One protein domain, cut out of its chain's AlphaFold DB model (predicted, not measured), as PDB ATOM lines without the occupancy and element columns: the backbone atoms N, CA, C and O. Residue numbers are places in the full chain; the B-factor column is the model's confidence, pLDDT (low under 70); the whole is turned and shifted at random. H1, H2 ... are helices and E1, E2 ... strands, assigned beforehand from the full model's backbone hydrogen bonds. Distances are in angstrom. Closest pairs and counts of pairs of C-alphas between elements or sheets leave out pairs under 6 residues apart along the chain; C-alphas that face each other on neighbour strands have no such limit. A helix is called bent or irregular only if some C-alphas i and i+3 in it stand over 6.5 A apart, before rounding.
ATOM      1  N   LYS A  10     119.067 -12.462 171.391       52.28
ATOM      2  CA  LYS A  10     119.062 -11.072 171.877       52.28
ATOM      3  C   LYS A  10     119.251 -10.957 173.392       52.28
ATOM      4  O   LYS A  10     119.677  -9.901 173.846       52.28
ATOM      5  N   ASP A  11     118.998 -12.022 174.156       71.19
ATOM      6  CA  ASP A  11     119.056 -11.999 175.621       71.19
ATOM      7  C   ASP A  11     120.229 -12.795 176.223       71.19
ATOM      8  O   ASP A  11     120.229 -13.079 177.420       71.19
ATOM      9  N   ILE A  12     121.266 -13.124 175.429       80.69
ATOM     10  CA  ILE A  12     122.456 -13.864 175.908       80.69
ATOM     11  C   ILE A  12     123.103 -13.205 177.140       80.69
ATOM     12  O   ILE A  12     123.573 -13.886 178.045       80.69
ATOM     13  N   TYR A  13     123.043 -11.875 177.231       85.31
ATOM     14  CA  TYR A  13     123.578 -11.096 178.349       85.31
ATOM     15  C   TYR A  13     122.828 -11.295 179.676       85.31
ATOM     16  O   TYR A  13     123.370 -10.958 180.731       85.31
ATOM     17  N   ARG A  14     121.599 -11.832 179.639       83.19
ATOM     18  CA  ARG A  14     120.759 -12.133 180.813       83.19
ATOM     19  C   ARG A  14     120.772 -13.619 181.189       83.19
ATOM     20  O   ARG A  14     120.145 -14.013 182.178       83.19
ATOM     21  N   LEU A  15     121.498 -14.449 180.445       79.06
ATOM     22  CA  LEU A  15     121.680 -15.851 180.796       79.06
ATOM     23  C   LEU A  15     122.691 -15.993 181.954       79.06
ATOM     24  O   LEU A  15     123.556 -15.137 182.152       79.06
ATOM     25  N   PRO A  16     122.586 -17.058 182.759       77.00
ATOM     26  CA  PRO A  16     123.582 -17.458 183.740       77.00
ATOM     27  C   PRO A  16     124.994 -17.610 183.179       77.00
ATOM     28  O   PRO A  16     125.169 -17.821 181.978       77.00
ATOM     29  N   PRO A  17     126.011 -17.519 184.057       82.69
ATOM     30  CA  PRO A  17     127.403 -17.617 183.649       82.69
ATOM     31  C   PRO A  17     127.685 -18.900 182.864       82.69
ATOM     32  O   PRO A  17     127.419 -20.004 183.329       82.69
ATOM     33  N   SER A  18     128.248 -18.736 181.674       83.19
ATOM     34  CA  SER A  18     128.733 -19.810 180.809       83.19
ATOM     35  C   SER A  18     129.806 -19.237 179.880       83.19
ATOM     36  O   SER A  18     129.828 -18.019 179.676       83.19
ATOM     37  N   PRO A  19     130.652 -20.073 179.251       87.12
ATOM     38  CA  PRO A  19     131.663 -19.583 178.316       87.12
ATOM     39  C   PRO A  19     131.091 -18.715 177.184       87.12
ATOM     40  O   PRO A  19     131.686 -17.703 176.838       87.12
ATOM     41  N   ALA A  20     129.914 -19.061 176.647       84.69
ATOM     42  CA  ALA A  20     129.269 -18.281 175.587       84.69
ATOM     43  C   ALA A  20     128.773 -16.910 176.081       84.69
ATOM     44  O   ALA A  20     128.842 -15.918 175.358       84.69
ATOM     45  N   VAL A  21     128.280 -16.841 177.321       85.12
ATOM     46  CA  VAL A  21     127.853 -15.580 177.942       85.12
ATOM     47  C   VAL A  21     129.056 -14.689 178.215       85.12
ATOM     48  O   VAL A  21     129.016 -13.503 177.897       85.12
ATOM     49  N   ASP A  22     130.135 -15.254 178.754       90.38
ATOM     50  CA  ASP A  22     131.365 -14.506 179.004       90.38
ATOM     51  C   ASP A  22     131.982 -14.005 177.689       90.38
ATOM     52  O   ASP A  22     132.316 -12.830 177.602       90.38
ATOM     53  N   GLU A  23     131.994 -14.812 176.623       90.44
ATOM     54  CA  GLU A  23     132.419 -14.372 175.286       90.44
ATOM     55  C   GLU A  23     131.559 -13.210 174.749       90.44
ATOM     56  O   GLU A  23     132.082 -12.225 174.216       90.44
ATOM     57  N   ALA A  24     130.234 -13.281 174.919       90.19
ATOM     58  CA  ALA A  24     129.331 -12.217 174.494       90.19
ATOM     59  C   ALA A  24     129.587 -10.901 175.247       90.19
ATOM     60  O   ALA A  24     129.582  -9.833 174.619       90.19
ATOM     61  N   TRP A  25     129.815 -10.972 176.566       92.69
ATOM     62  CA  TRP A  25     130.190  -9.831 177.408       92.69
ATOM     63  C   TRP A  25     131.574  -9.290 177.038       92.69
ATOM     64  O   TRP A  25     131.727  -8.084 176.849       92.69
ATOM     65  N   ASP A  26     132.571 -10.152 176.857       91.81
ATOM     66  CA  ASP A  26     133.936  -9.768 176.486       91.81
ATOM     67  C   ASP A  26     133.958  -8.980 175.175       91.81
ATOM     68  O   ASP A  26     134.645  -7.966 175.060       91.81
ATOM     69  N   ARG A  27     133.134  -9.372 174.199       91.12
ATOM     70  CA  ARG A  27     133.017  -8.665 172.918       91.12
ATOM     71  C   ARG A  27     132.647  -7.185 173.071       91.12
ATOM     72  O   ARG A  27     133.132  -6.371 172.291       91.12
ATOM     73  N   ILE A  28     131.796  -6.841 174.040       92.19
ATOM     74  CA  ILE A  28     131.273  -5.474 174.238       92.19
ATOM     75  C   ILE A  28     131.893  -4.740 175.435       92.19
ATOM     76  O   ILE A  28     131.560  -3.586 175.682       92.19
ATOM     77  N   THR A  29     132.783  -5.397 176.180       92.31
ATOM     78  CA  THR A  29     133.497  -4.821 177.334       92.31
ATOM     79  C   THR A  29     134.970  -4.547 177.037       92.31
ATOM     80  O   THR A  29     135.657  -3.965 177.873       92.31
ATOM     81  N   ARG A  30     135.479  -4.950 175.863       90.00
ATOM     82  CA  ARG A  30     136.838  -4.615 175.421       90.00
ATOM     83  C   ARG A  30     136.998  -3.104 175.302       90.00
ATOM     84  O   ARG A  30     136.514  -2.483 174.359       90.00
ATOM     85  N   VAL A  31     137.724  -2.538 176.257       89.56
ATOM     86  CA  VAL A  31     138.091  -1.125 176.273       89.56
ATOM     87  C   VAL A  31     139.347  -0.945 175.426       89.56
ATOM     88  O   VAL A  31     140.470  -1.018 175.917       89.56
ATOM     89  N   ASN A  32     139.152  -0.792 174.118       90.56
ATOM     90  CA  ASN A  32     140.258  -0.542 173.200       90.56
ATOM     91  C   ASN A  32     140.724   0.909 173.314       90.56
ATOM     92  O   ASN A  32     139.903   1.827 173.386       90.56
ATOM     93  N   LEU A  33     142.040   1.100 173.257       91.44
ATOM     94  CA  LEU A  33     142.609   2.424 173.067       91.44
ATOM     95  C   LEU A  33     142.378   2.881 171.626       91.44
ATOM     96  O   LEU A  33     142.552   2.116 170.676       91.44
ATOM     97  N   ILE A  34     142.005   4.143 171.486       93.38
ATOM     98  CA  ILE A  34     141.933   4.868 170.224       93.38
ATOM     99  C   ILE A  34     142.962   5.996 170.240       93.38
ATOM    100  O   ILE A  34     143.321   6.500 171.309       93.38
ATOM    101  N   SER A  35     143.426   6.387 169.052       94.12
ATOM    102  CA  SER A  35     144.238   7.592 168.906       94.12
ATOM    103  C   SER A  35     143.330   8.818 168.838       94.12
ATOM    104  O   SER A  35     142.339   8.813 168.107       94.12
ATOM    105  N   VAL A  36     143.670   9.846 169.608       94.88
ATOM    106  CA  VAL A  36     142.934  11.106 169.723       94.88
ATOM    107  C   VAL A  36     143.879  12.239 169.359       94.88
ATOM    108  O   VAL A  36     144.947  12.388 169.948       94.88
ATOM    109  N   THR A  37     143.508  13.059 168.388       94.56
ATOM    110  CA  THR A  37     144.341  14.181 167.940       94.56
ATOM    111  C   THR A  37     144.448  15.270 169.010       94.56
ATOM    112  O   THR A  37     143.578  15.418 169.871       94.56
ATOM    113  N   GLU A  38     145.493  16.096 168.943       95.38
ATOM    114  CA  GLU A  38     145.651  17.233 169.859       95.38
ATOM    115  C   GLU A  38     144.440  18.183 169.824       95.38
ATOM    116  O   GLU A  38     143.959  18.633 170.867       95.38
ATOM    117  N   ASP A  39     143.901  18.445 168.630       96.00
ATOM    118  CA  ASP A  39     142.710  19.278 168.446       96.00
ATOM    119  C   ASP A  39     141.477  18.686 169.145       96.00
ATOM    120  O   ASP A  39     140.669  19.424 169.716       96.00
ATOM    121  N   GLU A  40     141.315  17.361 169.127       95.56
ATOM    122  CA  GLU A  40     140.239  16.672 169.844       95.56
ATOM    123  C   GLU A  40     140.433  16.752 171.361       95.56
ATOM    124  O   GLU A  40     139.484  17.098 172.065       95.56
ATOM    125  N   ILE A  41     141.656  16.560 171.871       95.56
ATOM    126  CA  ILE A  41     141.981  16.760 173.296       95.56
ATOM    127  C   ILE A  41     141.601  18.176 173.751       95.56
ATOM    128  O   ILE A  41     140.947  18.358 174.783       95.56
ATOM    129  N   ARG A  42     141.937  19.192 172.949       95.56
ATOM    130  CA  ARG A  42     141.571  20.586 173.238       95.56
ATOM    131  C   ARG A  42     140.055  20.800 173.217       95.56
ATOM    132  O   ARG A  42     139.542  21.510 174.081       95.56
ATOM    133  N   LYS A  43     139.316  20.171 172.293       94.06
ATOM    134  CA  LYS A  43     137.837  20.233 172.233       94.06
ATOM    135  C   LYS A  43     137.158  19.558 173.424       94.06
ATOM    136  O   LYS A  43     136.143  20.064 173.896       94.06
ATOM    137  N   LEU A  44     137.745  18.488 173.961       92.88
ATOM    138  CA  LEU A  44     137.330  17.882 175.234       92.88
ATOM    139  C   LEU A  44     137.591  18.824 176.430       92.88
ATOM    140  O   LEU A  44     137.117  18.598 177.546       92.88
ATOM    141  N   GLY A  45     138.321  19.922 176.205       92.75
ATOM    142  CA  GLY A  45     138.717  20.888 177.219       92.75
ATOM    143  C   GLY A  45     139.759  20.332 178.183       92.75
ATOM    144  O   GLY A  45     139.767  20.739 179.344       92.75
ATOM    145  N   LYS A  46     140.573  19.387 177.704       93.31
ATOM    146  CA  LYS A  46     141.712  18.792 178.402       93.31
ATOM    147  C   LYS A  46     143.004  19.502 177.989       93.31
ATOM    148  O   LYS A  46     143.067  20.121 176.926       93.31
ATOM    149  N   ASP A  47     144.028  19.418 178.834       94.25
ATOM    150  CA  ASP A  47     145.364  19.952 178.550       94.25
ATOM    151  C   ASP A  47     146.214  18.887 177.831       94.25
ATOM    152  O   ASP A  47     146.535  17.864 178.443       94.25
ATOM    153  N   PRO A  48     146.612  19.102 176.562       95.50
ATOM    154  CA  PRO A  48     147.437  18.138 175.837       95.50
ATOM    155  C   PRO A  48     148.813  17.880 176.459       95.50
ATOM    156  O   PRO A  48     149.420  16.859 176.160       95.50
ATOM    157  N   SER A  49     149.315  18.762 177.331       95.38
ATOM    158  CA  SER A  49     150.578  18.531 178.045       95.38
ATOM    159  C   SER A  49     150.466  17.491 179.167       95.38
ATOM    160  O   SER A  49     151.480  16.948 179.601       95.38
ATOM    161  N   LEU A  50     149.242  17.196 179.625       95.00
ATOM    162  CA  LEU A  50     148.954  16.196 180.657       95.00
ATOM    163  C   LEU A  50     148.445  14.872 180.075       95.00
ATOM    164  O   LEU A  50     148.462  13.853 180.768       95.00
ATOM    165  N   ALA A  51     147.978  14.888 178.827       95.69
ATOM    166  CA  ALA A  51     147.517  13.700 178.127       95.69
ATOM    167  C   ALA A  51     148.704  12.844 177.657       95.69
ATOM    168  O   ALA A  51     149.735  13.356 177.221       95.69
ATOM    169  N   ILE A  52     148.560  11.522 177.728       95.31
ATOM    170  CA  ILE A  52     149.627  10.599 177.331       95.31
ATOM    171  C   ILE A  52     149.524  10.287 175.839       95.31
ATOM    172  O   ILE A  52     148.491   9.825 175.354       95.31
ATOM    173  N   HIS A  53     150.619  10.517 175.123       94.88
ATOM    174  CA  HIS A  53     150.748  10.162 173.718       94.88
ATOM    175  C   HIS A  53     150.906   8.650 173.536       94.88
ATOM    176  O   HIS A  53     151.585   7.994 174.328       94.88
ATOM    177  N   SER A  54     150.305   8.094 172.488       92.44
ATOM    178  CA  SER A  54     150.528   6.692 172.146       92.44
ATOM    179  C   SER A  54     151.970   6.484 171.645       92.44
ATOM    180  O   SER A  54     152.520   7.357 170.959       92.44
ATOM    181  N   PRO A  55     152.621   5.361 171.992       91.06
ATOM    182  CA  PRO A  55     153.936   5.035 171.460       91.06
ATOM    183  C   PRO A  55     153.828   4.551 170.007       91.06
ATOM    184  O   PRO A  55     152.901   3.826 169.653       91.06
ATOM    185  N   GLU A  56     154.825   4.891 169.186       91.06
ATOM    186  CA  GLU A  56     154.861   4.560 167.749       91.06
ATOM    187  C   GLU A  56     154.705   3.062 167.457       91.06
ATOM    188  O   GLU A  56     154.067   2.667 166.485       91.06
ATOM    189  N   SER A  57     155.207   2.204 168.346       92.12
ATOM    190  CA  SER A  57     155.077   0.750 168.213       92.12
ATOM    191  C   SER A  57     153.644   0.222 168.347       92.12
ATOM    192  O   SER A  57     153.420  -0.957 168.076       92.12
ATOM    193  N   TRP A  58     152.685   1.042 168.790       89.81
ATOM    194  CA  TRP A  58     151.271   0.663 168.928       89.81
ATOM    195  C   TRP A  58     150.409   1.170 167.771       89.81
ATOM    196  O   TRP A  58     149.214   0.880 167.719       89.81
ATOM    197  N   TRP A  59     150.996   1.935 166.853       90.19
ATOM    198  CA  TRP A  59     150.286   2.498 165.720       90.19
ATOM    199  C   TRP A  59     149.795   1.388 164.785       90.19
ATOM    200  O   TRP A  59     150.504   0.430 164.479       90.19
ATOM    201  N   SER A  60     148.550   1.517 164.338       84.69
ATOM    202  CA  SER A  60     147.948   0.655 163.322       84.69
ATOM    203  C   SER A  60     148.227   1.190 161.915       84.69
ATOM    204  O   SER A  60     148.682   2.319 161.747       84.69
ATOM    205  N   GLU A  61     147.866   0.422 160.885       79.88
ATOM    206  CA  GLU A  61     147.982   0.861 159.485       79.88
ATOM    207  C   GLU A  61     147.165   2.127 159.171       79.88
ATOM    208  O   GLU A  61     147.489   2.855 158.236       79.88
ATOM    209  N   SER A  62     146.082   2.376 159.917       78.50
ATOM    210  CA  SER A  62     145.127   3.459 159.633       78.50
ATOM    211  C   SER A  62     145.185   4.620 160.627       78.50
ATOM    212  O   SER A  62     144.765   5.722 160.292       78.50
ATOM    213  N   TRP A  63     145.678   4.377 161.841       75.38
ATOM    214  CA  TRP A  63     145.686   5.335 162.949       75.38
ATOM    215  C   TRP A  63     146.865   5.056 163.870       75.38
ATOM    216  O   TRP A  63     147.084   3.903 164.244       75.38
ATOM    217  N   GLY A  64     147.589   6.100 164.263       75.06
ATOM    218  CA  GLY A  64     148.797   5.939 165.060       75.06
ATOM    219  C   GLY A  64     149.158   7.184 165.840       75.06
ATOM    220  O   GLY A  64     149.085   7.181 167.058       75.06
ATOM    221  N   ASP A  65     149.479   8.264 165.141       86.25
ATOM    222  CA  ASP A  65     149.875   9.512 165.788       86.25
ATOM    223  C   ASP A  65     148.709  10.128 166.587       86.25
ATOM    224  O   ASP A  65     147.589  10.227 166.070       86.25
ATOM    225  N   GLY A  66     148.946  10.475 167.856       92.69
ATOM    226  CA  GLY A  66     147.957  11.035 168.780       92.69
ATOM    227  C   GLY A  66     147.977  10.461 170.204       92.69
ATOM    228  O   GLY A  66     148.760   9.579 170.577       92.69
ATOM    229  N   TYR A  67     147.082  11.002 171.025       95.50
ATOM    230  CA  TYR A  67     146.909  10.704 172.441       95.50
ATOM    231  C   TYR A  67     146.085   9.443 172.673       95.50
ATOM    232  O   TYR A  67     145.148   9.152 171.934       95.50
ATOM    233  N   MET A  68     146.402   8.712 173.739       95.19
ATOM    234  CA  MET A  68     145.618   7.556 174.156       95.19
ATOM    235  C   MET A  68     144.274   8.010 174.727       95.19
ATOM    236  O   MET A  68     144.219   8.787 175.686       95.19
ATOM    237  N   GLY A  69     143.192   7.482 174.165       94.81
ATOM    238  CA  GLY A  69     141.844   7.640 174.696       94.81
ATOM    239  C   GLY A  69     141.040   6.351 174.600       94.81
ATOM    240  O   GLY A  69     141.427   5.409 173.916       94.81
ATOM    241  N   GLN A  70     139.904   6.312 175.279       94.88
ATOM    242  CA  GLN A  70     138.918   5.237 175.191       94.88
ATOM    243  C   GLN A  70     137.514   5.847 175.162       94.88
ATOM    244  O   GLN A  70     137.275   6.883 175.785       94.88
ATOM    245  N   ILE A  71     136.583   5.205 174.460       95.38
ATOM    246  CA  ILE A  71     135.185   5.653 174.419       95.38
ATOM    247  C   ILE A  71     134.490   5.214 175.716       95.38
ATOM    248  O   ILE A  71     134.556   4.039 176.091       95.38
ATOM    249  N   ASP A  72     133.827   6.152 176.392       94.62
ATOM    250  CA  ASP A  72     133.323   5.981 177.758       94.62
ATOM    251  C   ASP A  72     132.313   4.830 177.898       94.62
ATOM    252  O   ASP A  72     132.407   4.046 178.843       94.62
ATOM    253  N   VAL A  73     131.412   4.625 176.927       95.50
ATOM    254  CA  VAL A  73     130.436   3.517 176.965       95.50
ATOM    255  C   VAL A  73     131.089   2.144 177.167       95.50
ATOM    256  O   VAL A  73     130.561   1.319 177.914       95.50
ATOM    257  N   PHE A  74     132.257   1.882 176.569       96.06
ATOM    258  CA  PHE A  74     132.938   0.598 176.759       96.06
ATOM    259  C   PHE A  74     133.476   0.457 178.178       96.06
ATOM    260  O   PHE A  74     133.420  -0.635 178.742       96.06
ATOM    261  N   HIS A  75     133.939   1.553 178.785       94.06
ATOM    262  CA  HIS A  75     134.352   1.548 180.181       94.06
ATOM    263  C   HIS A  75     133.156   1.335 181.121       94.06
ATOM    264  O   HIS A  75     133.224   0.505 182.026       94.06
ATOM    265  N   GLN A  76     132.022   1.991 180.859       95.62
ATOM    266  CA  GLN A  76     130.779   1.800 181.615       95.62
ATOM    267  C   GLN A  76     130.298   0.337 181.560       95.62
ATOM    268  O   GLN A  76     129.978  -0.260 182.592       95.62
ATOM    269  N   ILE A  77     130.295  -0.269 180.368       96.88
ATOM    270  CA  ILE A  77     129.899  -1.671 180.176       96.88
ATOM    271  C   ILE A  77     130.925  -2.626 180.813       96.88
ATOM    272  O   ILE A  77     130.529  -3.603 181.452       96.88
ATOM    273  N   HIS A  78     132.228  -2.334 180.719       95.31
ATOM    274  CA  HIS A  78     133.284  -3.069 181.426       95.31
ATOM    275  C   HIS A  78     133.061  -3.072 182.945       95.31
ATOM    276  O   HIS A  78     133.068  -4.138 183.565       95.31
ATOM    277  N   CYS A  79     132.780  -1.910 183.544       94.25
ATOM    278  CA  CYS A  79     132.455  -1.806 184.966       94.25
ATOM    279  C   CYS A  79     131.201  -2.613 185.330       94.25
ATOM    280  O   CYS A  79     131.191  -3.299 186.354       94.25
ATOM    281  N   LEU A  80     130.158  -2.590 184.493       96.00
ATOM    282  CA  LEU A  80     128.957  -3.400 184.709       96.00
ATOM    283  C   LEU A  80     129.266  -4.909 184.693       96.00
ATOM    284  O   LEU A  80     128.769  -5.643 185.548       96.00
ATOM    285  N   ASN A  81     130.118  -5.374 183.772       95.12
ATOM    286  CA  ASN A  81     130.542  -6.777 183.713       95.12
ATOM    287  C   ASN A  81     131.378  -7.181 184.940       95.12
ATOM    288  O   ASN A  81     131.155  -8.243 185.521       95.12
ATOM    289  N   MET A  82     132.281  -6.305 185.393       94.00
ATOM    290  CA  MET A  82     133.031  -6.494 186.640       94.00
ATOM    291  C   MET A  82     132.092  -6.628 187.844       94.00
ATOM    292  O   MET A  82     132.260  -7.528 188.669       94.00
ATOM    293  N   LEU A  83     131.060  -5.782 187.932       93.25
ATOM    294  CA  LEU A  83     130.047  -5.877 188.985       93.25
ATOM    295  C   LEU A  83     129.268  -7.192 188.906       93.25
ATOM    296  O   LEU A  83     129.105  -7.835 189.940       93.25
ATOM    297  N   ARG A  84     128.848  -7.625 187.706       90.69
ATOM    298  CA  ARG A  84     128.190  -8.928 187.478       90.69
ATOM    299  C   ARG A  84     129.019 -10.079 188.048       90.69
ATOM    300  O   ARG A  84     128.487 -10.895 188.797       90.69
ATOM    301  N   GLN A  85     130.307 -10.139 187.714       89.50
ATOM    302  CA  GLN A  85     131.223 -11.184 188.186       89.50
ATOM    303  C   GLN A  85     131.506 -11.063 189.697       89.50
ATOM    304  O   GLN A  85     131.678 -12.064 190.393       89.50
ATOM    305  N   GLY A  86     131.502  -9.835 190.224       87.50
ATOM    306  CA  GLY A  86     131.817  -9.506 191.615       87.50
ATOM    307  C   GLY A  86     130.659  -9.598 192.617       87.50
ATOM    308  O   GLY A  86     130.901  -9.415 193.814       87.50
ATOM    309  N   LEU A  87     129.422  -9.900 192.189       81.00
ATOM    310  CA  LEU A  87     128.234  -9.933 193.067       81.00
ATOM    311  C   LEU A  87     128.403 -10.840 194.301       81.00
ATOM    312  O   LEU A  87     127.807 -10.584 195.351       81.00
ATOM    313  N   ILE A  88     129.250 -11.868 194.209       81.81
ATOM    314  CA  ILE A  88     129.533 -12.799 195.307       81.81
ATOM    315  C   ILE A  88     130.211 -12.134 196.518       81.81
ATOM    316  O   ILE A  88     130.004 -12.574 197.649       81.81
ATOM    317  N   THR A  89     130.966 -11.050 196.317       86.31
ATOM    318  CA  THR A  89     131.788 -10.416 197.371       86.31
ATOM    319  C   THR A  89     130.958  -9.844 198.521       86.31
ATOM    320  O   THR A  89     131.377  -9.883 199.676       86.31
ATOM    321  N   ASN A  90     129.742  -9.390 198.220       83.56
ATOM    322  CA  ASN A  90     128.812  -8.805 199.183       83.56
ATOM    323  C   ASN A  90     127.676  -9.763 199.576       83.56
ATOM    324  O   ASN A  90     126.929  -9.499 200.521       83.56
ATOM    325  N   TYR A  91     127.531 -10.888 198.869       84.19
ATOM    326  CA  TYR A  91     126.367 -11.765 198.976       84.19
ATOM    327  C   TYR A  91     126.128 -12.269 200.403       84.19
ATOM    328  O   TYR A  91     125.010 -12.184 200.908       84.19
ATOM    329  N   ASN A  92     127.170 -12.752 201.084       82.19
ATOM    330  CA  ASN A  92     127.014 -13.330 202.420       82.19
ATOM    331  C   ASN A  92     126.480 -12.306 203.437       82.19
ATOM    332  O   ASN A  92     125.602 -12.626 204.236       82.19
ATOM    333  N   TYR A  93     126.958 -11.061 203.364       86.00
ATOM    334  CA  TYR A  93     126.536  -9.992 204.267       86.00
ATOM    335  C   TYR A  93     125.051  -9.641 204.095       86.00
ATOM    336  O   TYR A  93     124.315  -9.571 205.077       86.00
ATOM    337  N   TYR A  94     124.592  -9.466 202.853       85.38
ATOM    338  CA  TYR A  94     123.217  -9.029 202.579       85.38
ATOM    339  C   TYR A  94     122.198 -10.174 202.553       85.38
ATOM    340  O   TYR A  94     121.045  -9.996 202.950       85.38
ATOM    341  N   TRP A  95     122.608 -11.352 202.088       83.88
ATOM    342  CA  TRP A  95     121.695 -12.433 201.718       83.88
ATOM    343  C   TRP A  95     121.977 -13.748 202.436       83.88
ATOM    344  O   TRP A  95     121.077 -14.583 202.514       83.88
ATOM    345  N   GLY A  96     123.158 -13.923 203.037       82.06
ATOM    346  CA  GLY A  96     123.556 -15.174 203.687       82.06
ATOM    347  C   GLY A  96     122.584 -15.623 204.781       82.06
ATOM    348  O   GLY A  96     122.185 -16.783 204.811       82.06
ATOM    349  N   LYS A  97     122.093 -14.699 205.621       82.19
ATOM    350  CA  LYS A  97     121.078 -15.017 206.647       82.19
ATOM    351  C   LYS A  97     119.724 -15.417 206.048       82.19
ATOM    352  O   LYS A  97     118.998 -16.197 206.657       82.19
ATOM    353  N   LYS A  98     119.358 -14.853 204.894       82.19
ATOM    354  CA  LYS A  98     118.045 -15.054 204.263       82.19
ATOM    355  C   LYS A  98     118.000 -16.322 203.411       82.19
ATOM    356  O   LYS A  98     116.994 -17.020 203.421       82.19
ATOM    357  N   TYR A  99     119.065 -16.581 202.663       76.44
ATOM    358  CA  TYR A  99     119.101 -17.586 201.603       76.44
ATOM    359  C   TYR A  99     120.200 -18.642 201.785       76.44
ATOM    360  O   TYR A  99     120.257 -19.605 201.025       76.44
ATOM    361  N   GLY A 100     121.089 -18.496 202.770       81.06
ATOM    362  CA  GLY A 100     122.251 -19.373 202.911       81.06
ATOM    363  C   GLY A 100     123.172 -19.309 201.689       81.06
ATOM    364  O   GLY A 100     123.216 -18.305 200.977       81.06
ATOM    365  N   LEU A 101     123.902 -20.395 201.432       76.75
ATOM    366  CA  LEU A 101     124.827 -20.518 200.293       76.75
ATOM    367  C   LEU A 101     124.138 -20.945 198.985       76.75
ATOM    368  O   LEU A 101     124.808 -21.148 197.976       76.75
ATOM    369  N   THR A 102     122.816 -21.111 198.991       74.69
ATOM    370  CA  THR A 102     122.056 -21.609 197.839       74.69
ATOM    371  C   THR A 102     120.823 -20.730 197.634       74.69
ATOM    372  O   THR A 102     119.737 -21.079 198.097       74.69
ATOM    373  N   PRO A 103     120.981 -19.558 196.992       76.44
ATOM    374  CA  PRO A 103     119.856 -18.669 196.752       76.44
ATOM    375  C   PRO A 103     118.805 -19.300 195.829       76.44
ATOM    376  O   PRO A 103     119.158 -20.114 194.972       76.44
ATOM    377  N   PRO A 104     117.525 -18.894 195.953       72.06
ATOM    378  CA  PRO A 104     116.483 -19.283 195.007       72.06
ATOM    379  C   PRO A 104     116.845 -18.864 193.580       72.06
ATOM    380  O   PRO A 104     117.431 -17.799 193.373       72.06
ATOM    381  N   VAL A 105     116.449 -19.647 192.576       69.69
ATOM    382  CA  VAL A 105     116.774 -19.360 191.167       69.69
ATOM    383  C   VAL A 105     116.228 -18.002 190.703       69.69
ATOM    384  O   VAL A 105     116.897 -17.288 189.959       69.69
ATOM    385  N   GLN A 106     115.091 -17.561 191.240       70.62
ATOM    386  CA  GLN A 106     114.474 -16.255 190.958       70.62
ATOM    387  C   GLN A 106     115.376 -15.109 191.391       70.62
ATOM    388  O   GLN A 106     115.335 -14.046 190.783       70.62
ATOM    389  N   PHE A 107     116.186 -15.301 192.437       78.38
ATOM    390  CA  PHE A 107     117.141 -14.290 192.864       78.38
ATOM    391  C   PHE A 107     118.205 -14.073 191.782       78.38
ATOM    392  O   PHE A 107     118.438 -12.935 191.382       78.38
ATOM    393  N   GLY A 108     118.777 -15.155 191.244       77.31
ATOM    394  CA  GLY A 108     119.717 -15.088 190.122       77.31
ATOM    395  C   GLY A 108     119.081 -14.513 188.852       77.31
ATOM    396  O   GLY A 108     119.637 -13.603 188.245       77.31
ATOM    397  N   MET A 109     117.874 -14.966 188.497       76.31
ATOM    398  CA  MET A 109     117.132 -14.439 187.343       76.31
ATOM    399  C   MET A 109     116.834 -12.944 187.478       76.31
ATOM    400  O   MET A 109     116.980 -12.199 186.513       76.31
ATOM    401  N   HIS A 110     116.442 -12.485 188.668       80.75
ATOM    402  CA  HIS A 110     116.164 -11.074 188.913       80.75
ATOM    403  C   HIS A 110     117.431 -10.223 188.797       80.75
ATOM    404  O   HIS A 110     117.402  -9.173 188.163       80.75
ATOM    405  N   LEU A 111     118.561 -10.694 189.340       85.44
ATOM    406  CA  LEU A 111     119.847 -10.010 189.189       85.44
ATOM    407  C   LEU A 111     120.268  -9.910 187.720       85.44
ATOM    408  O   LEU A 111     120.628  -8.826 187.267       85.44
ATOM    409  N   ASN A 112     120.154 -10.998 186.958       83.19
ATOM    410  CA  ASN A 112     120.460 -10.990 185.530       83.19
ATOM    411  C   ASN A 112     119.524 -10.067 184.737       83.19
ATOM    412  O   ASN A 112     119.972  -9.342 183.850       83.19
ATOM    413  N   HIS A 113     118.233 -10.043 185.076       83.56
ATOM    414  CA  HIS A 113     117.269  -9.113 184.492       83.56
ATOM    415  C   HIS A 113     117.649  -7.648 184.757       83.56
ATOM    416  O   HIS A 113     117.659  -6.837 183.826       83.56
ATOM    417  N   CYS A 114     118.021  -7.317 185.997       88.62
ATOM    418  CA  CYS A 114     118.504  -5.987 186.362       88.62
ATOM    419  C   CYS A 114     119.769  -5.616 185.577       88.62
ATOM    420  O   CYS A 114     119.816  -4.549 184.968       88.62
ATOM    421  N   LEU A 115     120.762  -6.512 185.533       91.12
ATOM    422  CA  LEU A 115     122.000  -6.308 184.777       91.12
ATOM    423  C   LEU A 115     121.721  -6.040 183.300       91.12
ATOM    424  O   LEU A 115     122.228  -5.069 182.749       91.12
ATOM    425  N   GLY A 116     120.878  -6.852 182.664       88.19
ATOM    426  CA  GLY A 116     120.553  -6.657 181.257       88.19
ATOM    427  C   GLY A 116     119.687  -5.426 180.986       88.19
ATOM    428  O   GLY A 116     119.752  -4.886 179.892       88.19
ATOM    429  N   THR A 117     118.882  -4.959 181.945       87.38
ATOM    430  CA  THR A 117     118.145  -3.684 181.812       87.38
ATOM    431  C   THR A 117     119.104  -2.494 181.852       87.38
ATOM    432  O   THR A 117     118.978  -1.562 181.060       87.38
ATOM    433  N   ILE A 118     120.100  -2.538 182.744       94.94
ATOM    434  CA  ILE A 118     121.150  -1.514 182.807       94.94
ATOM    435  C   ILE A 118     121.999  -1.560 181.533       94.94
ATOM    436  O   ILE A 118     122.234  -0.517 180.932       94.94
ATOM    437  N   LEU A 119     122.406  -2.750 181.079       93.88
ATOM    438  CA  LEU A 119     123.164  -2.907 179.838       93.88
ATOM    439  C   LEU A 119     122.409  -2.332 178.634       93.88
ATOM    440  O   LEU A 119     122.985  -1.573 177.863       93.88
ATOM    441  N   GLU A 120     121.123  -2.656 178.491       89.88
ATOM    442  CA  GLU A 120     120.271  -2.115 177.428       89.88
ATOM    443  C   GLU A 120     120.226  -0.582 177.475       89.88
ATOM    444  O   GLU A 120     120.354   0.076 176.442       89.88
ATOM    445  N   ASN A 121     120.131   0.005 178.671       92.69
ATOM    446  CA  ASN A 121     120.181   1.454 178.840       92.69
ATOM    447  C   ASN A 121     121.534   2.052 178.414       92.69
ATOM    448  O   ASN A 121     121.535   3.046 177.684       92.69
ATOM    449  N   LEU A 122     122.654   1.434 178.814       94.88
ATOM    450  CA  LEU A 122     124.005   1.855 178.430       94.88
ATOM    451  C   LEU A 122     124.218   1.759 176.918       94.88
ATOM    452  O   LEU A 122     124.745   2.689 176.318       94.88
ATOM    453  N   MET A 123     123.765   0.677 176.282       91.44
ATOM    454  CA  MET A 123     123.866   0.504 174.829       91.44
ATOM    455  C   MET A 123     122.946   1.461 174.061       91.44
ATOM    456  O   MET A 123     123.297   1.892 172.968       91.44
ATOM    457  N   CYS A 124     121.779   1.804 174.614       89.88
ATOM    458  CA  CYS A 124     120.836   2.723 173.977       89.88
ATOM    459  C   CYS A 124     121.300   4.185 174.036       89.88
ATOM    460  O   CYS A 124     121.070   4.931 173.086       89.88
ATOM    461  N   HIS A 125     121.900   4.613 175.148       92.06
ATOM    462  CA  HIS A 125     122.390   5.989 175.298       92.06
ATOM    463  C   HIS A 125     123.820   6.152 174.787       92.06
ATOM    464  O   HIS A 125     124.154   7.240 174.332       92.06
ATOM    465  N   ALA A 126     124.613   5.078 174.860       93.06
ATOM    466  CA  ALA A 126     125.977   4.928 174.370       93.06
ATOM    467  C   ALA A 126     126.799   6.213 174.455       93.06
ATOM    468  O   ALA A 126     126.970   6.925 173.468       93.06
ATOM    469  N   ASP A 127     127.308   6.504 175.649       92.81
ATOM    470  CA  ASP A 127     128.125   7.687 175.869       92.81
ATOM    471  C   ASP A 127     129.434   7.615 175.060       92.81
ATOM    472  O   ASP A 127     130.306   6.779 175.315       92.81
ATOM    473  N   VAL A 128     129.533   8.475 174.044       93.81
ATOM    474  CA  VAL A 128     130.664   8.529 173.110       93.81
ATOM    475  C   VAL A 128     131.738   9.538 173.515       93.81
ATOM    476  O   VAL A 128     132.642   9.808 172.723       93.81
ATOM    477  N   ASP A 129     131.665  10.103 174.721       93.38
ATOM    478  CA  ASP A 129     132.764  10.913 175.229       93.38
ATOM    479  C   ASP A 129     134.050  10.087 175.359       93.38
ATOM    480  O   ASP A 129     134.044   8.853 175.424       93.38
ATOM    481  N   ILE A 130     135.175  10.793 175.437       95.00
ATOM    482  CA  ILE A 130     136.498  10.184 175.491       95.00
ATOM    483  C   ILE A 130     137.094  10.333 176.888       95.00
ATOM    484  O   ILE A 130     137.303  11.445 177.379       95.00
ATOM    485  N   VAL A 131     137.430   9.199 177.497       95.25
ATOM    486  CA  VAL A 131     138.299   9.136 178.674       95.25
ATOM    487  C   VAL A 131     139.744   9.120 178.179       95.25
ATOM    488  O   VAL A 131     140.146   8.224 177.438       95.25
ATOM    489  N   THR A 132     140.520  10.128 178.563       95.69
ATOM    490  CA  THR A 132     141.954  10.243 178.244       95.69
ATOM    491  C   THR A 132     142.802   9.601 179.339       95.69
ATOM    492  O   THR A 132     142.273   9.175 180.362       95.69
ATOM    493  N   PHE A 133     144.122   9.558 179.168       95.94
ATOM    494  CA  PHE A 133     145.042   9.065 180.198       95.94
ATOM    495  C   PHE A 133     146.045  10.140 180.606       95.94
ATOM    496  O   PHE A 133     146.483  10.922 179.764       95.94
ATOM    497  N   ASN A 134     146.415  10.156 181.888       95.75
ATOM    498  CA  ASN A 134     147.447  11.025 182.451       95.75
ATOM    499  C   ASN A 134     148.373  10.260 183.405       95.75
ATOM    500  O   ASN A 134     148.067   9.157 183.860       95.75
ATOM    501  N   TRP A 135     149.533  10.847 183.690       95.69
ATOM    502  CA  TRP A 135     150.434  10.349 184.726       95.69
ATOM    503  C   TRP A 135     150.012  10.912 186.085       95.69
ATOM    504  O   TRP A 135     149.731  12.106 186.212       95.69
ATOM    505  N   ARG A 136     149.986  10.064 187.116       91.44
ATOM    506  CA  ARG A 136     149.683  10.461 188.499       91.44
ATOM    507  C   ARG A 136     150.891  10.207 189.391       91.44
ATOM    508  O   ARG A 136     151.589   9.209 189.233       91.44
ATOM    509  N   GLU A 137     151.132  11.106 190.344       92.44
ATOM    510  CA  GLU A 137     152.237  10.962 191.295       92.44
ATOM    511  C   GLU A 137     152.165   9.616 192.034       92.44
ATOM    512  O   GLU A 137     151.112   9.211 192.527       92.44
ATOM    513  N   GLY A 138     153.297   8.908 192.097       91.19
ATOM    514  CA  GLY A 138     153.398   7.604 192.757       91.19
ATOM    515  C   GLY A 138     152.846   6.416 191.957       91.19
ATOM    516  O   GLY A 138     152.904   5.296 192.461       91.19
ATOM    517  N   GLN A 139     152.349   6.626 190.734       87.94
ATOM    518  CA  GLN A 139     151.910   5.559 189.829       87.94
ATOM    519  C   GLN A 139     152.908   5.378 188.680       87.94
ATOM    520  O   GLN A 139     153.381   6.353 188.102       87.94
ATOM    521  N   GLY A 140     153.233   4.121 188.359       91.00
ATOM    522  CA  GLY A 140     154.085   3.774 187.212       91.00
ATOM    523  C   GLY A 140     153.312   3.564 185.908       91.00
ATOM    524  O   GLY A 140     153.910   3.580 184.839       91.00
ATOM    525  N   GLU A 141     151.993   3.392 185.999       92.38
ATOM    526  CA  GLU A 141     151.124   3.050 184.875       92.38
ATOM    527  C   GLU A 141     150.234   4.239 184.466       92.38
ATOM    528  O   GLU A 141     149.881   5.057 185.326       92.38
ATOM    529  N   PRO A 142     149.834   4.336 183.180       92.75
ATOM    530  CA  PRO A 142     148.856   5.317 182.716       92.75
ATOM    531  C   PRO A 142     147.566   5.268 183.539       92.75
ATOM    532  O   PRO A 142     146.964   4.204 183.701       92.75
ATOM    533  N   PHE A 143     147.104   6.420 184.022       92.94
ATOM    534  CA  PHE A 143     145.882   6.503 184.815       92.94
ATOM    535  C   PHE A 143     144.728   7.076 183.978       92.94
ATOM    536  O   PHE A 143     144.899   8.137 183.370       92.94
ATOM    537  N   PRO A 144     143.556   6.415 183.930       92.25
ATOM    538  CA  PRO A 144     142.402   6.929 183.202       92.25
ATOM    539  C   PRO A 144     141.853   8.199 183.862       92.25
ATOM    540  O   PRO A 144     141.641   8.277 185.073       92.25
ATOM    541  N   ASP A 145     141.604   9.210 183.044       91.81
ATOM    542  CA  ASP A 145     141.081  10.501 183.455       91.81
ATOM    543  C   ASP A 145     139.556  10.542 183.304       91.81
ATOM    544  O   ASP A 145     139.015  10.959 182.277       91.81
ATOM    545  N   PHE A 146     138.865  10.122 184.362       86.50
ATOM    546  CA  PHE A 146     137.403  10.121 184.424       86.50
ATOM    547  C   PHE A 146     136.775  11.509 184.617       86.50
ATOM    548  O   PHE A 146     135.556  11.601 184.753       86.50
ATOM    549  N   GLU A 147     137.550  12.604 184.600       87.44
ATOM    550  CA  GLU A 147     137.007  13.970 184.607       87.44
ATOM    551  C   GLU A 147     136.441  14.349 183.226       87.44
ATOM    552  O   GLU A 147     136.856  15.316 182.583       87.44
ATOM    553  N   VAL A 148     135.513  13.543 182.727       86.12
ATOM    554  CA  VAL A 148     134.839  13.739 181.448       86.12
ATOM    555  C   VAL A 148     133.698  14.735 181.637       86.12
ATOM    556  O   VAL A 148     132.888  14.616 182.559       86.12
ATOM    557  N   LYS A 149     133.622  15.750 180.772       84.75
ATOM    558  CA  LYS A 149     132.572  16.771 180.848       84.75
ATOM    559  C   LYS A 149     131.255  16.214 180.319       84.75
ATOM    560  O   LYS A 149     131.030  16.201 179.118       84.75
ATOM    561  N   LYS A 150     130.369  15.825 181.234       88.12
ATOM    562  CA  LYS A 150     129.032  15.316 180.911       88.12
ATOM    563  C   LYS A 150     127.991  16.425 180.828       88.12
ATOM    564  O   LYS A 150     128.000  17.367 181.623       88.12
ATOM    565  N   GLN A 151     127.026  16.264 179.925       85.00
ATOM    566  CA  GLN A 151     125.781  17.028 179.958       85.00
ATOM    567  C   GLN A 151     124.698  16.224 180.682       85.00
ATOM    568  O   GLN A 151     124.061  15.341 180.111       85.00
ATOM    569  N   CYS A 152     124.464  16.552 181.951       90.00
ATOM    570  CA  CYS A 152     123.487  15.855 182.782       90.00
ATOM    571  C   CYS A 152     122.089  16.486 182.689       90.00
ATOM    572  O   CYS A 152     121.930  17.683 182.436       90.00
ATOM    573  N   ARG A 153     121.057  15.678 182.945       93.06
ATOM    574  CA  ARG A 153     119.727  16.193 183.301       93.06
ATOM    575  C   ARG A 153     119.759  16.731 184.731       93.06
ATOM    576  O   ARG A 153     120.551  16.261 185.544       93.06
ATOM    577  N   ASP A 154     118.880  17.681 185.035       96.12
ATOM    578  CA  ASP A 154     118.682  18.140 186.408       96.12
ATOM    579  C   ASP A 154     118.021  17.022 187.225       96.12
ATOM    580  O   ASP A 154     116.828  16.743 187.088       96.12
ATOM    581  N   PHE A 155     118.828  16.337 188.033       95.56
ATOM    582  CA  PHE A 155     118.367  15.196 188.809       95.56
ATOM    583  C   PHE A 155     117.461  15.611 189.971       95.56
ATOM    584  O   PHE A 155     116.552  14.863 190.324       95.56
ATOM    585  N   GLU A 156     117.636  16.818 190.510       97.62
ATOM    586  CA  GLU A 156     116.775  17.323 191.580       97.62
ATOM    587  C   GLU A 156     115.380  17.639 191.040       97.62
ATOM    588  O   GLU A 156     114.380  17.243 191.636       97.62
ATOM    589  N   ALA A 157     115.296  18.243 189.851       98.12
ATOM    590  CA  ALA A 157     114.013  18.449 189.181       98.12
ATOM    591  C   ALA A 157     113.266  17.121 188.935       98.12
ATOM    592  O   ALA A 157     112.044  17.054 189.087       98.12
ATOM    593  N   ILE A 158     113.991  16.046 188.596       98.00
ATOM    594  CA  ILE A 158     113.419  14.699 188.428       98.00
ATOM    595  C   ILE A 158     112.897  14.157 189.767       98.00
ATOM    596  O   ILE A 158     111.760  13.681 189.829       98.00
ATOM    597  N   ILE A 159     113.692  14.253 190.838       97.75
ATOM    598  CA  ILE A 159     113.293  13.827 192.189       97.75
ATOM    599  C   ILE A 159     112.038  14.581 192.633       97.75
ATOM    600  O   ILE A 159     111.068  13.959 193.073       97.75
ATOM    601  N   GLN A 160     112.025  15.908 192.491       98.31
ATOM    602  CA  GLN A 160     110.890  16.738 192.873       98.31
ATOM    603  C   GLN A 160     109.625  16.328 192.110       98.31
ATOM    604  O   GLN A 160     108.585  16.076 192.725       98.31
ATOM    605  N   TRP A 161     109.718  16.186 190.784       98.19
ATOM    606  CA  TRP A 161     108.590  15.773 189.950       98.19
ATOM    607  C   TRP A 161     108.009  14.416 190.378       98.19
ATOM    608  O   TRP A 161     106.783  14.255 190.408       98.19
ATOM    609  N   GLN A 162     108.872  13.462 190.755       97.25
ATOM    610  CA  GLN A 162     108.465  12.169 191.309       97.25
ATOM    611  C   GLN A 162     107.752  12.332 192.659       97.25
ATOM    612  O   GLN A 162     106.705  11.722 192.870       97.25
ATOM    613  N   GLN A 163     108.288  13.141 193.579       97.31
ATOM    614  CA  GLN A 163     107.693  13.330 194.907       97.31
ATOM    615  C   GLN A 163     106.308  13.978 194.847       97.31
ATOM    616  O   GLN A 163     105.424  13.580 195.603       97.31
ATOM    617  N   GLU A 164     106.095  14.923 193.929       97.81
ATOM    618  CA  GLU A 164     104.791  15.558 193.691       97.81
ATOM    619  C   GLU A 164     103.726  14.573 193.184       97.81
ATOM    620  O   GLU A 164     102.531  14.806 193.361       97.81
ATOM    621  N   ARG A 165     104.147  13.481 192.535       97.31
ATOM    622  CA  ARG A 165     103.265  12.509 191.861       97.31
ATOM    623  C   ARG A 165     103.234  11.140 192.523       97.31
ATOM    624  O   ARG A 165     102.537  10.255 192.025       97.31
ATOM    625  N   LYS A 166     103.980  10.943 193.612       95.62
ATOM    626  CA  LYS A 166     104.050   9.640 194.273       95.62
ATOM    627  C   LYS A 166     102.663   9.205 194.729       95.62
ATOM    628  O   LYS A 166     101.893   9.980 195.301       95.62
ATOM    629  N   LEU A 167     102.359   7.940 194.480       95.25
ATOM    630  CA  LEU A 167     101.162   7.312 195.010       95.25
ATOM    631  C   LEU A 167     101.395   6.947 196.483       95.25
ATOM    632  O   LEU A 167     102.521   6.930 196.972       95.25
ATOM    633  N   ASN A 168     100.312   6.683 197.212       93.06
ATOM    634  CA  ASN A 168     100.390   6.094 198.547       93.06
ATOM    635  C   ASN A 168     100.199   4.575 198.420       93.06
ATOM    636  O   ASN A 168      99.127   4.041 198.717       93.06
ATOM    637  N   ASP A 169     101.219   3.917 197.884       88.25
ATOM    638  CA  ASP A 169     101.274   2.520 197.457       88.25
ATOM    639  C   ASP A 169     101.999   1.633 198.483       88.25
ATOM    640  O   ASP A 169     103.009   0.993 198.201       88.25
ATOM    641  N   THR A 170     101.474   1.574 199.711       92.50
ATOM    642  CA  THR A 170     102.045   0.695 200.747       92.50
ATOM    643  C   THR A 170     102.036  -0.776 200.318       92.50
ATOM    644  O   THR A 170     101.218  -1.193 199.494       92.50
ATOM    645  N   ILE A 171     102.904  -1.596 200.920       85.62
ATOM    646  CA  ILE A 171     102.986  -3.039 200.627       85.62
ATOM    647  C   ILE A 171     101.624  -3.720 200.825       85.62
ATOM    648  O   ILE A 171     101.252  -4.605 200.057       85.62
ATOM    649  N   GLU A 172     100.865  -3.309 201.840       92.62
ATOM    650  CA  GLU A 172      99.529  -3.829 202.130       92.62
ATOM    651  C   GLU A 172      98.549  -3.474 201.011       92.62
ATOM    652  O   GLU A 172      97.815  -4.342 200.545       92.62
ATOM    653  N   ARG A 173      98.574  -2.221 200.540       93.25
ATOM    654  CA  ARG A 173      97.728  -1.769 199.428       93.25
ATOM    655  C   ARG A 173      98.085  -2.476 198.133       93.25
ATOM    656  O   ARG A 173      97.187  -2.920 197.431       93.25
ATOM    657  N   TRP A 174      99.377  -2.625 197.854       90.00
ATOM    658  CA  TRP A 174      99.862  -3.362 196.693       90.00
ATOM    659  C   TRP A 174      99.386  -4.818 196.708       90.00
ATOM    660  O   TRP A 174      98.862  -5.309 195.714       90.00
ATOM    661  N   LYS A 175      99.512  -5.511 197.848       88.38
ATOM    662  CA  LYS A 175      99.065  -6.907 197.995       88.38
ATOM    663  C   LYS A 175      97.548  -7.077 197.918       88.38
ATOM    664  O   LYS A 175      97.093  -8.156 197.561       88.38
ATOM    665  N   ALA A 176      96.788  -6.046 198.275       93.12
ATOM    666  CA  ALA A 176      95.331  -6.049 198.205       93.12
ATOM    667  C   ALA A 176      94.786  -5.732 196.799       93.12
ATOM    668  O   ALA A 176      93.572  -5.766 196.608       93.12
ATOM    669  N   LEU A 177      95.641  -5.401 195.821       92.69
ATOM    670  CA  LEU A 177      95.202  -5.164 194.448       92.69
ATOM    671  C   LEU A 177      94.698  -6.463 193.814       92.69
ATOM    672  O   LEU A 177      95.463  -7.390 193.552       92.69
ATOM    673  N   GLU A 178      93.408  -6.487 193.501       93.94
ATOM    674  CA  GLU A 178      92.795  -7.548 192.715       93.94
ATOM    675  C   GLU A 178      92.804  -7.176 191.235       93.94
ATOM    676  O   GLU A 178      92.458  -6.061 190.835       93.94
ATOM    677  N   LYS A 179      93.209  -8.129 190.399       92.75
ATOM    678  CA  LYS A 179      93.187  -7.957 188.951       92.75
ATOM    679  C   LYS A 179      91.729  -7.860 188.465       92.75
ATOM    680  O   LYS A 179      90.970  -8.799 188.709       92.75
ATOM    681  N   PRO A 180      91.348  -6.805 187.718       95.38
ATOM    682  CA  PRO A 180      90.014  -6.700 187.133       95.38
ATOM    683  C   PRO A 180      89.683  -7.878 186.208       95.38
ATOM    684  O   PRO A 180      90.557  -8.399 185.508       95.38
ATOM    685  N   VAL A 181      88.409  -8.280 186.177       93.31
ATOM    686  CA  VAL A 181      87.928  -9.427 185.380       93.31
ATOM    687  C   VAL A 181      88.162  -9.216 183.879       93.31
ATOM    688  O   VAL A 181      88.460 -10.160 183.152       93.31
ATOM    689  N   ASP A 182      88.078  -7.971 183.425       94.69
ATOM    690  CA  ASP A 182      88.241  -7.526 182.042       94.69
ATOM    691  C   ASP A 182      89.656  -7.004 181.728       94.69
ATOM    692  O   ASP A 182      89.883  -6.387 180.688       94.69
ATOM    693  N   ALA A 183      90.635  -7.252 182.607       94.19
ATOM    694  CA  ALA A 183      91.995  -6.768 182.409       94.19
ATOM    695  C   ALA A 183      92.625  -7.333 181.121       94.19
ATOM    696  O   ALA A 183      92.838  -8.545 180.977       94.19
ATOM    697  N   ASN A 184      93.014  -6.425 180.222       93.88
ATOM    698  CA  ASN A 184      93.846  -6.737 179.063       93.88
ATOM    699  C   ASN A 184      95.226  -7.219 179.525       93.88
ATOM    700  O   ASN A 184      95.910  -6.541 180.293       93.88
ATOM    701  N   GLN A 185      95.653  -8.384 179.041       88.12
ATOM    702  CA  GLN A 185      96.879  -9.040 179.491       88.12
ATOM    703  C   GLN A 185      97.877  -9.192 178.356       88.12
ATOM    704  O   GLN A 185      97.537  -9.634 177.259       88.12
ATOM    705  N   ARG A 186      99.139  -8.884 178.651       80.56
ATOM    706  CA  ARG A 186     100.253  -9.320 177.811       80.56
ATOM    707  C   ARG A 186     100.537 -10.789 178.106       80.56
ATOM    708  O   ARG A 186     100.384 -11.234 179.242       80.56
ATOM    709  N   LYS A 187     100.937 -11.542 177.080       76.06
ATOM    710  CA  LYS A 187     101.419 -12.912 177.275       76.06
ATOM    711  C   LYS A 187     102.675 -12.870 178.142       76.06
ATOM    712  O   LYS A 187     103.495 -11.969 177.976       76.06
ATOM    713  N   MET A 188     102.806 -13.834 179.049       61.38
ATOM    714  CA  MET A 188     104.053 -14.030 179.782       61.38
ATOM    715  C   MET A 188     105.173 -14.341 178.788       61.38
ATOM    716  O   MET A 188     104.924 -14.993 177.769       61.38
ATOM    717  N   THR A 189     106.393 -13.897 179.085       58.25
ATOM    718  CA  THR A 189     107.574 -14.340 178.341       58.25
ATOM    719  C   THR A 189     107.637 -15.874 178.389       58.25
ATOM    720  O   THR A 189     107.543 -16.433 179.488       58.25
ATOM    721  N   PRO A 190     107.744 -16.567 177.239       50.84
ATOM    722  CA  PRO A 190     107.834 -18.026 177.200       50.84
ATOM    723  C   PRO A 190     108.929 -18.552 178.139       50.84
ATOM    724  O   PRO A 190     110.009 -17.967 178.200       50.84
ATOM    725  N   GLY A 191     108.647 -19.616 178.896       52.88
ATOM    726  CA  GLY A 191     109.577 -20.196 179.870       52.88
ATOM    727  C   GLY A 191     109.530 -19.579 181.271       52.88
ATOM    728  O   GLY A 191     109.801 -20.273 182.239       52.88
ATOM    729  N   LEU A 192     109.118 -18.314 181.435       55.50
ATOM    730  CA  LEU A 192     109.035 -17.694 182.768       55.50
ATOM    731  C   LEU A 192     107.825 -18.189 183.580       55.50
ATOM    732  O   LEU A 192     107.865 -18.199 184.805       55.50
ATOM    733  N   ALA A 193     106.750 -18.592 182.899       57.47
ATOM    734  CA  ALA A 193     105.561 -19.159 183.538       57.47
ATOM    735  C   ALA A 193     105.768 -20.602 184.033       57.47
ATOM    736  O   ALA A 193     104.990 -21.072 184.859       57.47
ATOM    737  N   ASP A 194     106.801 -21.278 183.524       55.56
ATOM    738  CA  ASP A 194     107.005 -22.723 183.664       55.56
ATOM    739  C   ASP A 194     108.099 -23.070 184.693       55.56
ATOM    740  O   ASP A 194     108.394 -24.243 184.912       55.56
ATOM    741  N   ILE A 195     108.704 -22.057 185.329       56.19
ATOM    742  CA  ILE A 195     109.774 -22.190 186.326       56.19
ATOM    743  C   ILE A 195     109.190 -21.924 187.720       56.19
ATOM    744  O   ILE A 195     108.713 -20.822 188.005       56.19
ATOM    745  N   ASP A 196     109.242 -22.916 188.610       55.69
ATOM    746  CA  ASP A 196     108.798 -22.770 189.995       55.69
ATOM    747  C   ASP A 196     109.751 -21.875 190.821       55.69
ATOM    748  O   ASP A 196     110.869 -21.598 190.383       55.69
ATOM    749  N   PRO A 197     109.361 -21.439 192.040       51.59
ATOM    750  CA  PRO A 197     110.170 -20.633 192.967       51.59
ATOM    751  C   PRO A 197     111.518 -21.221 193.439       51.59
ATOM    752  O   PRO A 197     112.205 -20.602 194.244       51.59
ATOM    753  N   LEU A 198     111.906 -22.413 193.004       49.88
ATOM    754  CA  LEU A 198     113.208 -23.035 193.256       49.88
ATOM    755  C   LEU A 198     114.003 -23.241 191.960       49.88
ATOM    756  O   LEU A 198     115.192 -23.564 192.016       49.88
ATOM    757  N   GLY A 199     113.389 -22.945 190.813       50.16
ATOM    758  CA  GLY A 199     113.969 -23.140 189.496       50.16
ATOM    759  C   GLY A 199     113.679 -24.512 188.900       50.16
ATOM    760  O   GLY A 199     114.287 -24.845 187.887       50.16
ATOM    761  N   ASP A 200     112.812 -25.302 189.529       49.94
ATOM    762  CA  ASP A 200     112.345 -26.574 189.004       49.94
ATOM    763  C   ASP A 200     111.089 -26.322 188.149       49.94
ATOM    764  O   ASP A 200     110.190 -25.571 188.514       49.94
ATOM    765  N   GLY A 201     111.029 -26.915 186.964       52.59
ATOM    766  CA  GLY A 201     109.872 -26.843 186.074       52.59
ATOM    767  C   GLY A 201     109.719 -28.159 185.333       52.59
ATOM    768  O   GLY A 201     110.684 -28.914 185.217       52.59
ATOM    769  N   GLU A 202     108.528 -28.465 184.832       51.41
ATOM    770  CA  GLU A 202     108.299 -29.659 184.017       51.41
ATOM    771  C   GLU A 202     107.377 -29.304 182.848       51.41
ATOM    772  O   GLU A 202     106.258 -28.836 183.054       51.41
ATOM    773  N   ILE A 203     107.850 -29.512 181.616       47.31
ATOM    774  CA  ILE A 203     107.048 -29.350 180.397       47.31
ATOM    775  C   ILE A 203     106.935 -30.726 179.745       47.31
ATOM    776  O   ILE A 203     107.947 -31.325 179.384       47.31
ATOM    777  N   ASP A 204     105.712 -31.239 179.589       45.78
ATOM    778  CA  ASP A 204     105.426 -32.512 178.907       45.78
ATOM    779  C   ASP A 204     106.242 -33.726 179.432       45.78
ATOM    780  O   ASP A 204     106.640 -34.596 178.657       45.78
ATOM    781  N   GLY A 205     106.502 -33.813 180.743       40.62
ATOM    782  CA  GLY A 205     107.272 -34.922 181.334       40.62
ATOM    783  C   GLY A 205     108.790 -34.704 181.373       40.62
ATOM    784  O   GLY A 205     109.542 -35.603 181.757       40.62
ATOM    785  N   VAL A 206     109.262 -33.539 180.919       42.38
ATOM    786  CA  VAL A 206     110.682 -33.188 180.837       42.38
ATOM    787  C   VAL A 206     110.995 -32.130 181.884       42.38
ATOM    788  O   VAL A 206     110.429 -31.036 181.857       42.38
ATOM    789  N   ARG A 207     111.923 -32.449 182.794       43.97
ATOM    790  CA  ARG A 207     112.447 -31.494 183.773       43.97
ATOM    791  C   ARG A 207     113.093 -30.325 183.029       43.97
ATOM    792  O   ARG A 207     114.054 -30.520 182.290       43.97
ATOM    793  N   VAL A 208     112.584 -29.122 183.253       45.50
ATOM    794  CA  VAL A 208     113.210 -27.868 182.845       45.50
ATOM    795  C   VAL A 208     114.459 -27.722 183.708       45.50
ATOM    796  O   VAL A 208     114.380 -27.473 184.911       45.50
ATOM    797  N   LEU A 209     115.612 -28.019 183.115       43.00
ATOM    798  CA  LEU A 209     116.900 -27.864 183.773       43.00
ATOM    799  C   LEU A 209     117.269 -26.382 183.852       43.00
ATOM    800  O   LEU A 209     116.799 -25.547 183.075       43.00
ATOM    801  N   ARG A 210     118.129 -26.068 184.829       47.62
ATOM    802  CA  ARG A 210     118.806 -24.774 184.928       47.62
ATOM    803  C   ARG A 210     119.408 -24.421 183.568       47.62
ATOM    804  O   ARG A 210     119.865 -25.293 182.847       47.62
ATOM    805  N   LEU A 211     119.403 -23.125 183.293       44.69
ATOM    806  CA  LEU A 211     119.922 -22.346 182.160       44.69
ATOM    807  C   LEU A 211     121.327 -22.696 181.583       44.69
ATOM    808  O   LEU A 211     121.872 -21.913 180.808       44.69
ATOM    809  N   ASP A 212     121.902 -23.845 181.921       41.47
ATOM    810  CA  ASP A 212     123.178 -24.367 181.431       41.47
ATOM    811  C   ASP A 212     123.069 -24.943 179.994       41.47
ATOM    812  O   ASP A 212     124.085 -25.212 179.355       41.47
ATOM    813  N   ASP A 213     121.853 -25.055 179.441       46.84
ATOM    814  CA  ASP A 213     121.565 -25.571 178.090       46.84
ATOM    815  C   ASP A 213     121.512 -24.465 177.010       46.84
ATOM    816  O   ASP A 213     120.612 -24.437 176.165       46.84
ATOM    817  N   VAL A 214     122.457 -23.514 177.030       48.31
ATOM    818  CA  VAL A 214     122.517 -22.429 176.028       48.31
ATOM    819  C   VAL A 214     122.661 -23.022 174.609       48.31
ATOM    820  O   VAL A 214     123.639 -23.729 174.348       48.31
ATOM    821  N   PRO A 215     121.731 -22.740 173.673       46.88
ATOM    822  CA  PRO A 215     121.784 -23.265 172.308       46.88
ATOM    823  C   PRO A 215     123.063 -22.869 171.540       46.88
ATOM    824  O   PRO A 215     123.555 -21.744 171.655       46.88
ATOM    825  N   GLU A 216     123.610 -23.788 170.732       49.34
ATOM    826  CA  GLU A 216     124.850 -23.573 169.954       49.34
ATOM    827  C   GLU A 216     124.782 -22.386 168.980       49.34
ATOM    828  O   GLU A 216     125.810 -21.785 168.670       49.34
ATOM    829  N   ASP A 217     123.589 -22.012 168.521       50.38
ATOM    830  CA  ASP A 217     123.340 -20.905 167.598       50.38
ATOM    831  C   ASP A 217     123.563 -19.518 168.222       50.38
ATOM    832  O   ASP A 217     123.902 -18.573 167.499       50.38
ATOM    833  N   CYS A 218     123.523 -19.392 169.553       47.44
ATOM    834  CA  CYS A 218     123.854 -18.136 170.230       47.44
ATOM    835  C   CYS A 218     125.365 -17.827 170.283       47.44
ATOM    836  O   CYS A 218     125.747 -16.739 170.709       47.44
ATOM    837  N   ARG A 219     126.234 -18.718 169.776       49.50
ATOM    838  CA  ARG A 219     127.691 -18.485 169.652       49.50
ATOM    839  C   ARG A 219     128.075 -17.546 168.495       49.50
ATOM    840  O   ARG A 219     129.235 -17.181 168.366       49.50
TER     841      ARG A 219
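AT A GLANCE: This is residues 10 to 219 of the 224 residues of an uncharacterized protein of Xylaria multiplex (UniProt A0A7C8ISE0). What is the shape? A small core of helices H1, H2, H4 and H6 has a twisted four-strand sheet at one end, while residues 151 to 190, with H7 and H8, stand free as a wide arm. The printed part then folds back through the small hairpin E5 and E6 to H9 near H2. What is it made of? The printed part has 210 residues, mixed in class, with nine named helices and six named strands in the order H1 H2 E1 H3 E2 H4 H5 H6 E3 E4 H7 H8 E5 E6 H9; the larger sheet runs E1 E2 E3 E4, antiparallel. It is loose, with a radius of gyration of the C-alphas of 23.4 A and spans of 67 by 49 by 37 A.

HOW THE PARTS SIT: How do the first helices meet? H1, residues 10 to 14, touches H2, residues 19 to 29, closest at the C-alphas of Ile 12 and Val 21, 6.0 A. H2 touches H4, residues 72 to 86, closest at the C-alphas of Thr 29 and His 78, 4.5 A, opposite ways at a shallow tilt of 32 degrees, only just short of steep. H6, residues 105 to 125, touches H4 with residues 115 to 123 alone, closest at the C-alphas of Val 73 and Leu 122, 6.8 A, opposite ways at a shallow tilt of 8 degrees, and touches H1 with residues 109 to 116 alone, closest at the C-alphas of Arg 14 and Asn 112, 4.9 A. What makes the sheet? E1, residues 34 to 36, E2, 67 to 71, E3, 130 to 134, and E4, 143 to 145, have within hydrogen-bond range N 34 and O 69 at 2.8 A, N 70 and O 131 at 2.9 A, and N 134 and O 143 at 2.9 A. H3, residues 38 to 43, and H4 only graze it; E3 and E4 form a hairpin. Where are the others? H5, residues 88 to 99, meets H4 only through their link, and H7, residues 155 to 165, and H8, 171 to 175, touch no helix. The hairpin of E5, residues 201 to 203, and E6, 206 to 208, has N 203 and O 206 at 3.0 A; H9, residues 216 to 219, is close to H2 but not clearly touching, Ala 20 and Arg 219 being the closest C-alphas at 6.1 A. Are the helix backbones complete? Every O i to N i+4 pair is within hydrogen-bond range in H3, H4, H6, H7 and H8, against 6 of 7 in H2, 4 of 8 in H5 and 0 of 1 in H1, where 1 of 2 O i to N i+3 pairs is; H9 is too short for such a pair.

IN THESE COORDINATES: Where are the anchors? C-alpha 10, in H1, is at (119.062, -11.072, 171.877), and C-alpha 219, in H9, at (127.691, -18.485, 169.652). Which elements are long? H6 measures 30.4 A, H4 20.8 A, H7 15.6 A and H2 14.9 A. Which are irregular? H1 is, with C-alphas 10 and 13 7.9 A apart, and H5, with C-alphas 94 and 97 7.5 A apart.

THE WHOLE: How far does it reach? The two C-alphas farthest apart, of Glu 56 and Val 181, are 70.6 A apart. Is it unbroken? The printed part has no cut; the links H3 to E2 and H8 to E5 are long. Where is confidence low? The pLDDT is under 70 at residues 10, 105 and 188 to 219; the mean of the printed part is 83.5.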